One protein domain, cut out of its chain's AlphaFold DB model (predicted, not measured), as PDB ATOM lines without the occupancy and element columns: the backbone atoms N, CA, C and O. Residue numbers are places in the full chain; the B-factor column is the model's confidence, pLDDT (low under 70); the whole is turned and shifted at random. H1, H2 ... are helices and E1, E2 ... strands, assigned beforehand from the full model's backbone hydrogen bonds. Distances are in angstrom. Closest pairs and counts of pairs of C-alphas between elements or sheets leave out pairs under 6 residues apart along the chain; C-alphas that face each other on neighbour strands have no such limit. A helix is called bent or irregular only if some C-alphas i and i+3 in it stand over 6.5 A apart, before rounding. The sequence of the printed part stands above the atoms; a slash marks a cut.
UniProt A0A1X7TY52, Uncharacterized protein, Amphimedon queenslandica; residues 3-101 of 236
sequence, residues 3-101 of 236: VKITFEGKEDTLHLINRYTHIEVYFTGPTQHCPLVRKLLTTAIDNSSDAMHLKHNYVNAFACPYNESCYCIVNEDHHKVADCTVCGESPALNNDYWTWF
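This is residues 3 to 101 of the 236 residues of an uncharacterized protein of Amphimedon queenslandica (UniProt A0A1X7TY52). Two lobes lie side by side: the first is a small three-stranded sheet, E1 to E3, with the long helix H1 grazing it, and the second is a smaller three-stranded sheet, E4 to E6, with the short helix H2 grazing it. The printed part has 99 residues, with elements in the order E1 E2 E3 H1 E4 E5 E6 H2; both sheets are antiparallel, in the orders E1 E2 E3 and E4 E5 E6, and the class is mixed. The whole is compact, with a radius of gyration of the C-alphas of 14.5 A and spans of 42 by 34 by 27 A.

E1, residues 3 to 7, begins at C-alpha 3 (218.882, 170.805, 178.031). E2, residues 10 to 18, is 26.0 A long, and E3 is residues 23 to 27. H1, residues 31 to 51, is 30.8 A long and irregular: C-alphas 32 and 35 are 7.2 A apart. E4 is residues 61 to 63, E5 71 to 75 and E6 81 to 84. H2, residues 95 to 98, ends at C-alpha 98 (239.325, 164.596, 185.318).

Each sheet is a meander, each strand the antiparallel neighbour of the one before. E2 pairs in a staggered way: residues 10 to 14 with E1, N 5 and O 12 being 2.9 A apart, and residues 14 to 18 with E3, N 15 and O 26 being 2.7 A apart. H1 only grazes this sheet, with its residues 33 to 41. Between the neighbour strands E4 and E5, N 62 and O 72 are within hydrogen-bond range at 2.8 A; between the neighbour strands E5 and E6, N 73 and O 83 are within hydrogen-bond range at 2.9 A. H2 only grazes that sheet, with residues 97 to 98. H1 and H2 are close but not clearly touching, the closest C-alphas, of Thr 31 and Asp 96, 7.6 A apart. E3 and E4 are apart. In H1, 15 of 17 O i to N i+4 pairs are within hydrogen-bond range; H2 is too short for one.

The C-alphas farthest apart, of Gly 9 and Gly 88, are 44.1 A apart. The printed part has no cut, and no link is long. Mean pLDDT of the printed part is 74.4, with residues 20 to 21, 65 to 69 and 75 to 97 under 70.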
ATOM      1  N   VAL A   3     218.699 169.450 178.546       83.00
ATOM      2  CA  VAL A   3     218.882 170.805 178.031       83.00
ATOM      3  C   VAL A   3     219.825 170.720 176.839       83.00
ATOM      4  O   VAL A   3     220.855 170.053 176.903       83.00
ATOM      5  N   LYS A   4     219.464 171.376 175.736       82.75
ATOM      6  CA  LYS A   4     220.370 171.528 174.598       82.75
ATOM      7  C   LYS A   4     221.338 172.665 174.878       82.75
ATOM      8  O   LYS A   4     220.907 173.751 175.263       82.75
ATOM      9  N   ILE A   5     222.621 172.418 174.659       80.62
ATOM     10  CA  ILE A   5     223.673 173.429 174.762       80.62
ATOM     11  C   ILE A   5     224.296 173.575 173.383       80.62
ATOM     12  O   ILE A   5     224.506 172.589 172.686       80.62
ATOM     13  N   THR A   6     224.542 174.810 172.958       78.06
ATOM     14  CA  THR A   6     225.178 175.079 171.668       78.06
ATOM     15  C   THR A   6     226.582 175.613 171.894       78.06
ATOM     16  O   THR A   6     226.742 176.691 172.461       78.06
ATOM     17  N   PHE A   7     227.583 174.880 171.412       73.94
ATOM     18  CA  PHE A   7     228.975 175.322 171.354       73.94
ATOM     19  C   PHE A   7     229.384 175.455 169.886       73.94
ATOM     20  O   PHE A   7     229.221 174.513 169.115       73.94
ATOM     21  N   GLU A   8     229.863 176.634 169.476       75.12
ATOM     22  CA  GLU A   8     230.335 176.906 168.101       75.12
ATOM     23  C   GLU A   8     229.343 176.491 166.987       75.12
ATOM     24  O   GLU A   8     229.728 176.086 165.891       75.12
ATOM     25  N   GLY A   9     228.037 176.568 167.263       72.12
ATOM     26  CA  GLY A   9     226.983 176.184 166.315       72.12
ATOM     27  C   GLY A   9     226.681 174.681 166.238       72.12
ATOM     28  O   GLY A   9     225.848 174.284 165.425       72.12
ATOM     29  N   LYS A  10     227.304 173.844 167.079       75.62
ATOM     30  CA  LYS A  10     226.932 172.433 167.274       75.62
ATOM     31  C   LYS A  10     226.055 172.277 168.510       75.62
ATOM     32  O   LYS A  10     226.359 172.837 169.560       75.62
ATOM     33  N   GLU A  11     224.974 171.512 168.374       80.56
ATOM     34  CA  GLU A  11     224.092 171.167 169.489       80.56
ATOM     35  C   GLU A  11     224.602 169.916 170.212       80.56
ATOM     36  O   GLU A  11     224.572 168.817 169.660       80.56
ATOM     37  N   ASP A  12     224.995 170.088 171.469       81.88
ATOM     38  CA  ASP A  12     225.255 169.014 172.422       81.88
ATOM     39  C   ASP A  12     224.084 168.907 173.416       81.88
ATOM     40  O   ASP A  12     223.260 169.821 173.551       81.88
ATOM     41  N   THR A  13     223.975 167.784 174.130       78.75
ATOM     42  CA  THR A  13     222.907 167.582 175.122       78.75
ATOM     43  C   THR A  13     223.480 167.423 176.524       78.75
ATOM     44  O   THR A  13     224.392 166.633 176.765       78.75
ATOM     45  N   LEU A  14     222.904 168.171 177.462       84.38
ATOM     46  CA  LEU A  14     223.135 168.047 178.893       84.38
ATOM     47  C   LEU A  14     221.917 167.401 179.544       84.38
ATOM     48  O   LEU A  14     220.811 167.937 179.506       84.38
ATOM     49  N   HIS A  15     222.114 166.256 180.172       81.12
ATOM     50  CA  HIS A  15     221.101 165.550 180.932       81.12
ATOM     51  C   HIS A  15     221.281 165.853 182.420       81.12
ATOM     52  O   HIS A  15     222.356 165.662 182.977       81.12
ATOM     53  N   LEU A  16     220.203 166.306 183.053       83.81
ATOM     54  CA  LEU A  16     220.093 166.556 184.486       83.81
ATOM     55  C   LEU A  16     219.103 165.550 185.072       83.81
ATOM     56  O   LEU A  16     217.905 165.571 184.747       83.81
ATOM     57  N   ILE A  17     219.593 164.647 185.912       79.19
ATOM     58  CA  ILE A  17     218.809 163.566 186.505       79.19
ATOM     59  C   ILE A  17     218.701 163.831 188.002       79.19
ATOM     60  O   ILE A  17     219.690 163.841 188.725       79.19
ATOM     61  N   ASN A  18     217.476 164.049 188.473       81.50
ATOM     62  CA  ASN A  18     217.215 164.201 189.896       81.50
ATOM     63  C   ASN A  18     217.179 162.814 190.554       81.50
ATOM     64  O   ASN A  18     216.283 162.020 190.263       81.50
ATOM     65  N   ARG A  19     218.131 162.534 191.446       74.31
ATOM     66  CA  ARG A  19     218.190 161.305 192.251       74.31
ATOM     67  C   ARG A  19     217.638 161.492 193.664       74.31
ATOM     68  O   ARG A  19     217.852 160.638 194.518       74.31
ATOM     69  N   TYR A  20     216.930 162.594 193.916       65.19
ATOM     70  CA  TYR A  20     216.404 163.064 195.205       65.19
ATOM     71  C   TYR A  20     217.468 163.442 196.239       65.19
ATOM     72  O   TYR A  20     217.292 164.423 196.953       65.19
ATOM     73  N   THR A  21     218.563 162.691 196.319       69.56
ATOM     74  CA  THR A  21     219.694 162.962 197.216       69.56
ATOM     75  C   THR A  21     220.767 163.833 196.569       69.56
ATOM     76  O   THR A  21     221.521 164.489 197.275       69.56
ATOM     77  N   HIS A  22     220.834 163.842 195.240       75.56
ATOM     78  CA  HIS A  22     221.777 164.620 194.445       75.56
ATOM     79  C   HIS A  22     221.233 164.805 193.021       75.56
ATOM     80  O   HIS A  22     220.223 164.202 192.631       75.56
ATOM     81  N   ILE A  23     221.906 165.652 192.246       82.50
ATOM     82  CA  ILE A  23     221.643 165.843 190.821       82.50
ATOM     83  C   ILE A  23     222.796 165.201 190.060       82.50
ATOM     84  O   ILE A  23     223.933 165.642 190.190       82.50
ATOM     85  N   GLU A  24     222.503 164.175 189.266       84.25
ATOM     86  CA  GLU A  24     223.474 163.617 188.328       84.25
ATOM     87  C   GLU A  24     223.459 164.420 187.031       84.25
ATOM     88  O   GLU A  24     222.401 164.811 186.518       84.25
ATOM     89  N   VAL A  25     224.652 164.621 186.482       85.62
ATOM     90  CA  VAL A  25     224.880 165.408 185.274       85.62
ATOM     91  C   VAL A  25     225.573 164.529 184.246       85.62
ATOM     92  O   VAL A  25     226.613 163.941 184.531       85.62
ATOM     93  N   TYR A  26     225.008 164.457 183.044       83.19
ATOM     94  CA  TYR A  26     225.588 163.715 181.929       83.19
ATOM     95  C   TYR A  26     225.643 164.582 180.673       83.19
ATOM     96  O   TYR A  26     224.651 165.209 180.302       83.19
ATOM     97  N   PHE A  27     226.798 164.624 180.015       83.69
ATOM     98  CA  PHE A  27     227.039 165.450 178.833       83.69
ATOM     99  C   PHE A  27     227.422 164.569 177.643       83.69
ATOM    100  O   PHE A  27     228.331 163.750 177.749       83.69
ATOM    101  N   THR A  28     226.724 164.734 176.517       79.31
ATOM    102  CA  THR A  28     226.929 163.927 175.300       79.31
ATOM    103  C   THR A  28     227.850 164.576 174.266       79.31
ATOM    104  O   THR A  28     228.000 164.038 173.170       79.31
ATOM    105  N   GLY A  29     228.436 165.732 174.583       76.88
ATOM    106  CA  GLY A  29     229.333 166.459 173.689       76.88
ATOM    107  C   GLY A  29     230.820 166.147 173.899       76.88
ATOM    108  O   GLY A  29     231.183 165.268 174.686       76.88
ATOM    109  N   PRO A  30     231.711 166.877 173.204       78.38
ATOM    110  CA  PRO A  30     233.159 166.713 173.322       78.38
ATOM    111  C   PRO A  30     233.671 166.929 174.753       78.38
ATOM    112  O   PRO A  30     233.385 167.955 175.368       78.38
ATOM    113  N   THR A  31     234.509 166.020 175.265       75.62
ATOM    114  CA  THR A  31     235.030 166.070 176.650       75.62
ATOM    115  C   THR A  31     235.811 167.345 176.976       75.62
ATOM    116  O   THR A  31     235.828 167.791 178.120       75.62
ATOM    117  N   GLN A  32     236.399 167.990 175.965       76.88
ATOM    118  CA  GLN A  32     237.061 169.294 176.083       76.88
ATOM    119  C   GLN A  32     236.121 170.425 176.551       76.88
ATOM    120  O   GLN A  32     236.590 171.425 177.086       76.88
ATOM    121  N   HIS A  33     234.802 170.286 176.366       80.00
ATOM    122  CA  HIS A  33     233.810 171.265 176.819       80.00
ATOM    123  C   HIS A  33     233.335 171.011 178.256       80.00
ATOM    124  O   HIS A  33     232.668 171.873 178.826       80.00
ATOM    125  N   CYS A  34     233.681 169.875 178.875       80.94
ATOM    126  CA  CYS A  34     233.226 169.532 180.223       80.94
ATOM    127  C   CYS A  34     233.542 170.602 181.289       80.94
ATOM    128  O   CYS A  34     232.634 170.912 182.060       80.94
ATOM    129  N   PRO A  35     234.733 171.240 181.331       81.56
ATOM    130  CA  PRO A  35     235.015 172.285 182.322       81.56
ATOM    131  C   PRO A  35     234.107 173.506 182.155       81.56
ATOM    132  O   PRO A  35     233.653 174.097 183.136       81.56
ATOM    133  N   LEU A  36     233.800 173.861 180.904       83.81
ATOM    134  CA  LEU A  36     232.918 174.975 180.575       83.81
ATOM    135  C   LEU A  36     231.462 174.654 180.928       83.81
ATOM    136  O   LEU A  36     230.786 175.473 181.546       83.81
ATOM    137  N   VAL A  37     230.993 173.450 180.588       84.88
ATOM    138  CA  VAL A  37     229.661 172.951 180.968       84.88
ATOM    139  C   VAL A  37     229.510 172.921 182.488       84.88
ATOM    140  O   VAL A  37     228.494 173.388 182.999       84.88
ATOM    141  N   ARG A  38     230.527 172.429 183.209       86.69
ATOM    142  CA  ARG A  38     230.578 172.448 184.674       86.69
ATOM    143  C   ARG A  38     230.399 173.866 185.190       86.69
ATOM    144  O   ARG A  38     229.426 174.118 185.883       86.69
ATOM    145  N   LYS A  39     231.266 174.796 184.772       85.62
ATOM    146  CA  LYS A  39     231.230 176.202 185.197       85.62
ATOM    147  C   LYS A  39     229.852 176.831 184.976       85.62
ATOM    148  O   LYS A  39     229.324 177.464 185.882       85.62
ATOM    149  N   LEU A  40     229.253 176.621 183.802       86.50
ATOM    150  CA  LEU A  40     227.909 177.113 183.489       86.50
ATOM    151  C   LEU A  40     226.847 176.555 184.442       86.50
ATOM    152  O   LEU A  40     225.988 177.303 184.908       86.50
ATOM    153  N   LEU A  41     226.901 175.255 184.736       88.25
ATOM    154  CA  LEU A  41     225.967 174.612 185.651       88.25
ATOM    155  C   LEU A  41     226.130 175.144 187.078       88.25
ATOM    156  O   LEU A  41     225.138 175.489 187.714       88.25
ATOM    157  N   THR A  42     227.371 175.249 187.548       86.31
ATOM    158  CA  THR A  42     227.716 175.762 188.874       86.31
ATOM    159  C   THR A  42     227.188 177.186 189.055       86.31
ATOM    160  O   THR A  42     226.401 177.444 189.960       86.31
ATOM    161  N   THR A  43     227.459 178.073 188.091       88.31
ATOM    162  CA  THR A  43     226.933 179.446 188.088       88.31
ATOM    163  C   THR A  43     225.403 179.496 188.074       88.31
ATOM    164  O   THR A  43     224.798 180.339 188.736       88.31
ATOM    165  N   ALA A  44     224.736 178.612 187.327       87.44
ATOM    166  CA  ALA A  44     223.274 178.562 187.312       87.44
ATOM    167  C   ALA A  44     222.693 178.133 188.671       87.44
ATOM    168  O   ALA A  44     221.653 178.656 189.083       87.44
ATOM    169  N   ILE A  45     223.359 177.211 189.371       85.12
ATOM    170  CA  ILE A  45     222.986 176.773 190.721       85.12
ATOM    171  C   ILE A  45     223.177 177.912 191.723       85.12
ATOM    172  O   ILE A  45     222.257 178.174 192.498       85.12
ATOM    173  N   ASP A  46     224.313 178.610 191.676       86.31
ATOM    174  CA  ASP A  46     224.606 179.744 192.562       86.31
ATOM    175  C   ASP A  46     223.537 180.829 192.425       86.31
ATOM    176  O   ASP A  46     222.859 181.166 193.396       86.31
ATOM    177  N   ASN A  47     223.278 181.266 191.188       88.00
ATOM    178  CA  ASN A  47     222.272 182.285 190.888       88.00
ATOM    179  C   ASN A  47     220.867 181.875 191.350       88.00
ATOM    180  O   ASN A  47     220.096 182.695 191.852       88.00
ATOM    181  N   SER A  48     220.510 180.602 191.160       86.56
ATOM    182  CA  SER A  48     219.213 180.083 191.605       86.56
ATOM    183  C   SER A  48     219.117 180.050 193.129       86.56
ATOM    184  O   SER A  48     218.071 180.378 193.686       86.56
ATOM    185  N   SER A  49     220.203 179.676 193.805       85.00
ATOM    186  CA  SER A  49     220.271 179.634 195.268       85.00
ATOM    187  C   SER A  49     220.123 181.035 195.852       85.00
ATOM    188  O   SER A  49     219.300 181.231 196.746       85.00
ATOM    189  N   ASP A  50     220.807 182.022 195.274       86.94
ATOM    190  CA  ASP A  50     220.717 183.429 195.676       86.94
ATOM    191  C   ASP A  50     219.295 183.969 195.531       86.94
ATOM    192  O   ASP A  50     218.744 184.557 196.465       86.94
ATOM    193  N   ALA A  51     218.665 183.719 194.378       93.31
ATOM    194  CA  ALA A  51     217.295 184.145 194.102       93.31
ATOM    195  C   ALA A  51     216.271 183.526 195.071       93.31
ATOM    196  O   ALA A  51     215.215 184.108 195.316       93.31
ATOM    197  N   MET A  52     216.581 182.351 195.621       86.44
ATOM    198  CA  MET A  52     215.759 181.654 196.607       86.44
ATOM    199  C   MET A  52     216.186 181.924 198.058       86.44
ATOM    200  O   MET A  52     215.578 181.369 198.973       86.44
ATOM    201  N   HIS A  53     217.208 182.757 198.279       89.25
ATOM    202  CA  HIS A  53     217.828 182.995 199.585       89.25
ATOM    203  C   HIS A  53     218.274 181.699 200.288       89.25
ATOM    204  O   HIS A  53     218.150 181.548 201.506       89.25
ATOM    205  N   LEU A  54     218.776 180.742 199.508       80.00
ATOM    206  CA  LEU A  54     219.364 179.499 199.988       80.00
ATOM    207  C   LEU A  54     220.876 179.661 200.145       80.00
ATOM    208  O   LEU A  54     221.511 180.448 199.453       80.00
ATOM    209  N   LYS A  55     221.461 178.880 201.051       80.81
ATOM    210  CA  LYS A  55     222.918 178.796 201.182       80.81
ATOM    211  C   LYS A  55     223.511 177.987 200.025       80.81
ATOM    212  O   LYS A  55     222.913 176.983 199.624       80.81
ATOM    213  N   HIS A  56     224.708 178.358 199.573       75.50
ATOM    214  CA  HIS A  56     225.506 177.583 198.615       75.50
ATOM    215  C   HIS A  56     226.073 176.325 199.280       75.50
ATOM    216  O   HIS A  56     227.220 176.265 199.701       75.50
ATOM    217  N   ASN A  57     225.227 175.309 199.416       73.25
ATOM    218  CA  ASN A  57     225.543 174.071 200.123       73.25
ATOM    219  C   ASN A  57     225.786 172.925 199.136       73.25
ATOM    220  O   ASN A  57     225.125 171.885 199.223       73.25
ATOM    221  N   TYR A  58     226.699 173.123 198.184       78.06
ATOM    222  CA  TYR A  58     227.088 172.070 197.256       78.06
ATOM    223  C   TYR A  58     228.585 171.863 197.116       78.06
ATOM    224  O   TYR A  58     229.386 172.662 197.580       78.06
ATOM    225  N   VAL A  59     228.957 170.742 196.505       78.56
ATOM    226  CA  VAL A  59     230.340 170.447 196.127       78.56
ATOM    227  C   VAL A  59     230.346 169.830 194.730       78.56
ATOM    228  O   VAL A  59     229.322 169.812 194.057       78.56
ATOM    229  N   ASN A  60     231.470 169.290 194.288       81.25
ATOM    230  CA  ASN A  60     231.525 168.365 193.170       81.25
ATOM    231  C   ASN A  60     232.216 167.057 193.608       81.25
ATOM    232  O   ASN A  60     232.895 167.001 194.628       81.25
ATOM    233  N   ALA A  61     232.007 165.973 192.878       80.06
ATOM    234  CA  ALA A  61     232.318 164.592 193.263       80.06
ATOM    235  C   ALA A  61     232.127 163.728 192.017       80.06
ATOM    236  O   ALA A  61     231.751 164.237 190.969       80.06
ATOM    237  N   PHE A  62     232.302 162.419 192.122       78.38
ATOM    238  CA  PHE A  62     231.901 161.453 191.102       78.38
ATOM    239  C   PHE A  62     231.237 160.229 191.697       78.38
ATOM    240  O   PHE A  62     231.419 159.957 192.881       78.38
ATOM    241  N   ALA A  63     230.466 159.484 190.900       73.38
ATOM    242  CA  ALA A  63     230.045 158.161 191.358       73.38
ATOM    243  C   ALA A  63     231.227 157.205 191.333       73.38
ATOM    244  O   ALA A  63     231.982 157.142 190.356       73.38
ATOM    245  N   CYS A  64     231.381 156.474 192.430       71.19
ATOM    246  CA  CYS A  64     232.455 155.522 192.580       71.19
ATOM    247  C   CYS A  64     232.236 154.331 191.635       71.19
ATOM    248  O   CYS A  64     231.164 153.724 191.661       71.19
ATOM    249  N   PRO A  65     233.250 153.930 190.847       64.38
ATOM    250  CA  PRO A  65     233.137 152.778 189.955       64.38
ATOM    251  C   PRO A  65     232.974 151.449 190.709       64.38
ATOM    252  O   PRO A  65     232.479 150.482 190.140       64.38
ATOM    253  N   TYR A  66     233.383 151.383 191.980       64.06
ATOM    254  CA  TYR A  66     233.312 150.158 192.781       64.06
ATOM    255  C   TYR A  66     231.988 149.984 193.528       64.06
ATOM    256  O   TYR A  66     231.676 148.878 193.964       64.06
ATOM    257  N   ASN A  67     231.223 151.062 193.722       67.56
ATOM    258  CA  ASN A  67     229.977 151.017 194.476       67.56
ATOM    259  C   ASN A  67     229.046 152.156 194.046       67.56
ATOM    260  O   ASN A  67     229.335 153.324 194.288       67.56
ATOM    261  N   GLU A  68     227.892 151.797 193.487       66.31
ATOM    262  CA  GLU A  68     226.869 152.733 193.000       66.31
ATOM    263  C   GLU A  68     226.270 153.627 194.103       66.31
ATOM    264  O   GLU A  68     225.732 154.692 193.818       66.31
ATOM    265  N   SER A  69     226.364 153.217 195.373       68.31
ATOM    266  CA  SER A  69     225.944 154.024 196.530       68.31
ATOM    267  C   SER A  69     227.063 154.909 197.097       68.31
ATOM    268  O   SER A  69     226.839 155.629 198.069       68.31
ATOM    269  N   CYS A  70     228.272 154.837 196.538       72.75
ATOM    270  CA  CYS A  70     229.448 155.580 196.979       72.75
ATOM    271  C   CYS A  70     229.740 156.724 196.006       72.75
ATOM    272  O   CYS A  70     229.684 156.565 194.786       72.75
ATOM    273  N   TYR A  71     230.103 157.876 196.561       74.25
ATOM    274  CA  TYR A  71     230.506 159.052 195.800       74.25
ATOM    275  C   TYR A  71     231.841 159.552 196.313       74.25
ATOM    276  O   TYR A  71     232.140 159.395 197.496       74.25
ATOM    277  N   CYS A  72     232.626 160.158 195.437       75.19
ATOM    278  CA  CYS A  72     233.970 160.590 195.771       75.19
ATOM    279  C   CYS A  72     234.147 162.067 195.470       75.19
ATOM    280  O   CYS A  72     234.113 162.463 194.308       75.19
ATOM    281  N   ILE A  73     234.259 162.869 196.525       77.56
ATOM    282  CA  ILE A  73     234.307 164.334 196.473       77.56
ATOM    283  C   ILE A  73     235.533 164.766 195.689       77.56
ATOM    284  O   ILE A  73     236.625 164.320 196.019       77.56
ATOM    285  N   VAL A  74     235.379 165.650 194.708       72.00
ATOM    286  CA  VAL A  74     236.520 166.208 193.987       72.00
ATOM    287  C   VAL A  74     237.087 167.388 194.759       72.00
ATOM    288  O   VAL A  74     236.377 168.341 195.072       72.00
ATOM    289  N   ASN A  75     238.389 167.328 195.024       68.50
ATOM    290  CA  ASN A  75     239.151 168.453 195.534       68.50
ATOM    291  C   ASN A  75     239.778 169.221 194.356       68.50
ATOM    292  O   ASN A  75     240.678 168.715 193.679       68.50
ATOM    293  N   GLU A  76     239.270 170.425 194.092       59.47
ATOM    294  CA  GLU A  76     239.624 171.238 192.918       59.47
ATOM    295  C   GLU A  76     240.942 172.014 193.086       59.47
ATOM    296  O   GLU A  76     241.512 172.473 192.097       59.47
ATOM    297  N   ASP A  77     241.504 172.052 194.300       54.81
ATOM    298  CA  ASP A  77     242.705 172.820 194.663       54.81
ATOM    299  C   ASP A  77     244.034 172.156 194.221       54.81
ATOM    300  O   ASP A  77     245.064 172.272 194.882       54.81
ATOM    301  N   HIS A  78     244.024 171.516 193.044       48.56
ATOM    302  CA  HIS A  78     245.182 171.223 192.177       48.56
ATOM    303  C   HIS A  78     245.808 169.824 192.128       48.56
ATOM    304  O   HIS A  78     246.802 169.672 191.415       48.56
ATOM    305  N   HIS A  79     245.253 168.770 192.734       49.53
ATOM    306  CA  HIS A  79     245.916 167.447 192.680       49.53
ATOM    307  C   HIS A  79     245.129 166.275 192.108       49.53
ATOM    308  O   HIS A  79     245.612 165.152 192.188       49.53
ATOM    309  N   LYS A  80     243.992 166.504 191.439       56.22
ATOM    310  CA  LYS A  80     243.205 165.394 190.879       56.22
ATOM    311  C   LYS A  80     242.970 164.297 191.938       56.22
ATOM    312  O   LYS A  80     243.220 163.116 191.704       56.22
ATOM    313  N   VAL A  81     242.549 164.709 193.132       54.22
ATOM    314  CA  VAL A  81     242.285 163.799 194.253       54.22
ATOM    315  C   VAL A  81     240.802 163.797 194.535       54.22
ATOM    316  O   VAL A  81     240.137 164.836 194.434       54.22
ATOM    317  N   ALA A  82     240.294 162.627 194.895       60.25
ATOM    318  CA  ALA A  82     238.954 162.534 195.403       60.25
ATOM    319  C   ALA A  82     238.776 161.518 196.511       60.25
ATOM    320  O   ALA A  82     239.320 160.411 196.475       60.25
ATOM    321  N   ASP A  83     237.950 161.929 197.463       65.38
ATOM    322  CA  ASP A  83     237.716 161.225 198.710       65.38
ATOM    323  C   ASP A  83     236.370 160.527 198.645       65.38
ATOM    324  O   ASP A  83     235.312 161.166 198.630       65.38
ATOM    325  N   CYS A  84     236.408 159.201 198.584       68.69
ATOM    326  CA  CYS A  84     235.206 158.391 198.553       68.69
ATOM    327  C   CYS A  84     234.581 158.262 199.936       68.69
ATOM    328  O   CYS A  84     235.220 157.854 200.898       68.69
ATOM    329  N   THR A  85     233.290 158.559 200.025       63.41
ATOM    330  CA  THR A  85     232.545 158.601 201.291       63.41
ATOM    331  C   THR A  85     232.418 157.267 201.996       63.41
ATOM    332  O   THR A  85     232.399 157.208 203.221       63.41
ATOM    333  N   VAL A  86     232.258 156.204 201.213       60.03
ATOM    334  CA  VAL A  86     231.947 154.851 201.702       60.03
ATOM    335  C   VAL A  86     233.064 153.868 201.353       60.03
ATOM    336  O   VAL A  86     233.184 152.802 201.950       60.03
ATOM    337  N   CYS A  87     233.896 154.220 200.380       57.34
ATOM    338  CA  CYS A  87     234.921 153.350 199.848       57.34
ATOM    339  C   CYS A  87     236.236 153.665 200.569       57.34
ATOM    340  O   CYS A  87     236.761 154.758 200.418       57.34
ATOM    341  N   GLY A  88     236.755 152.719 201.361       53.56
ATOM    342  CA  GLY A  88     238.014 152.885 202.107       53.56
ATOM    343  C   GLY A  88     239.270 153.008 201.232       53.56
ATOM    344  O   GLY A  88     240.356 153.215 201.760       53.56
ATOM    345  N   GLU A  89     239.117 152.892 199.911       56.81
ATOM    346  CA  GLU A  89     240.153 153.128 198.912       56.81
ATOM    347  C   GLU A  89     239.622 154.120 197.870       56.81
ATOM    348  O   GLU A  89     238.538 153.924 197.305       56.81
ATOM    349  N   SER A  90     240.387 155.182 197.608       55.22
ATOM    350  CA  SER A  90     240.108 156.089 196.498       55.22
ATOM    351  C   SER A  90     240.400 155.366 195.176       55.22
ATOM    352  O   SER A  90     241.511 154.865 194.985       55.22
ATOM    353  N   PRO A  91     239.433 155.278 194.245       54.91
ATOM    354  CA  PRO A  91     239.630 154.643 192.958       54.91
ATOM    355  C   PRO A  91     240.692 155.398 192.172       54.91
ATOM    356  O   PRO A  91     240.688 156.630 192.119       54.91
ATOM    357  N   ALA A  92     241.556 154.647 191.493       55.00
ATOM    358  CA  ALA A  92     242.380 155.188 190.426       55.00
ATOM    359  C   ALA A  92     241.450 155.619 189.283       55.00
ATOM    360  O   ALA A  92     241.094 154.830 188.408       55.00
ATOM    361  N   LEU A  93     240.980 156.862 189.337       59.97
ATOM    362  CA  LEU A  93     240.114 157.397 188.304       59.97
ATOM    363  C   LEU A  93     240.855 157.541 186.981       59.97
ATOM    364  O   LEU A  93     241.953 158.095 186.923       59.97
ATOM    365  N   ASN A  94     240.193 157.120 185.903       57.00
ATOM    366  CA  ASN A  94     240.657 157.394 184.551       57.00
ATOM    367  C   ASN A  94     240.645 158.911 184.267       57.00
ATOM    368  O   ASN A  94     239.857 159.670 184.836       57.00
ATOM    369  N   ASN A  95     241.494 159.348 183.338       58.38
ATOM    370  CA  ASN A  95     241.653 160.746 182.944       58.38
ATOM    371  C   ASN A  95     240.341 161.392 182.451       58.38
ATOM    372  O   ASN A  95     240.177 162.598 182.603       58.38
ATOM    373  N   ASP A  96     239.393 160.598 181.941       62.03
ATOM    374  CA  ASP A  96     238.074 161.056 181.473       62.03
ATOM    375  C   ASP A  96     237.187 161.626 182.593       62.03
ATOM    376  O   ASP A  96     236.359 162.497 182.345       62.03
ATOM    377  N   TYR A  97     237.369 161.194 183.846       65.88
ATOM    378  CA  TYR A  97     236.703 161.841 184.985       65.88
ATOM    379  C   TYR A  97     237.286 163.234 185.225       65.88
ATOM    380  O   TYR A  97     236.565 164.202 185.463       65.88
ATOM    381  N   TRP A  98     238.608 163.350 185.095       71.00
ATOM    382  CA  TRP A  98     239.325 164.596 185.318       71.00
ATOM    383  C   TRP A  98     239.065 165.644 184.240       71.00
ATOM    384  O   TRP A  98     239.274 166.823 184.510       71.00
ATOM    385  N   THR A  99     238.563 165.288 183.053       74.94
ATOM    386  CA  THR A  99     238.241 166.289 182.018       74.94
ATOM    387  C   THR A  99     237.133 167.249 182.435       74.94
ATOM    388  O   THR A  99     237.037 168.312 181.846       74.94
ATOM    389  N   TRP A 100     236.317 166.925 183.440       77.81
ATOM    390  CA  TRP A 100     235.348 167.866 184.016       77.81
ATOM    391  C   TRP A 100     235.989 168.935 184.906       77.81
ATOM    392  O   TRP A 100     235.431 170.020 185.044       77.81
ATOM    393  N   PHE A 101     237.150 168.631 185.486       74.81
ATOM    394  CA  PHE A 101     237.770 169.388 186.579       74.81
ATOM    395  C   PHE A 101     239.113 170.011 186.209       74.81
ATOM    396  O   PHE A 101     239.590 170.904 186.898       74.81
TER     397      PHE A 101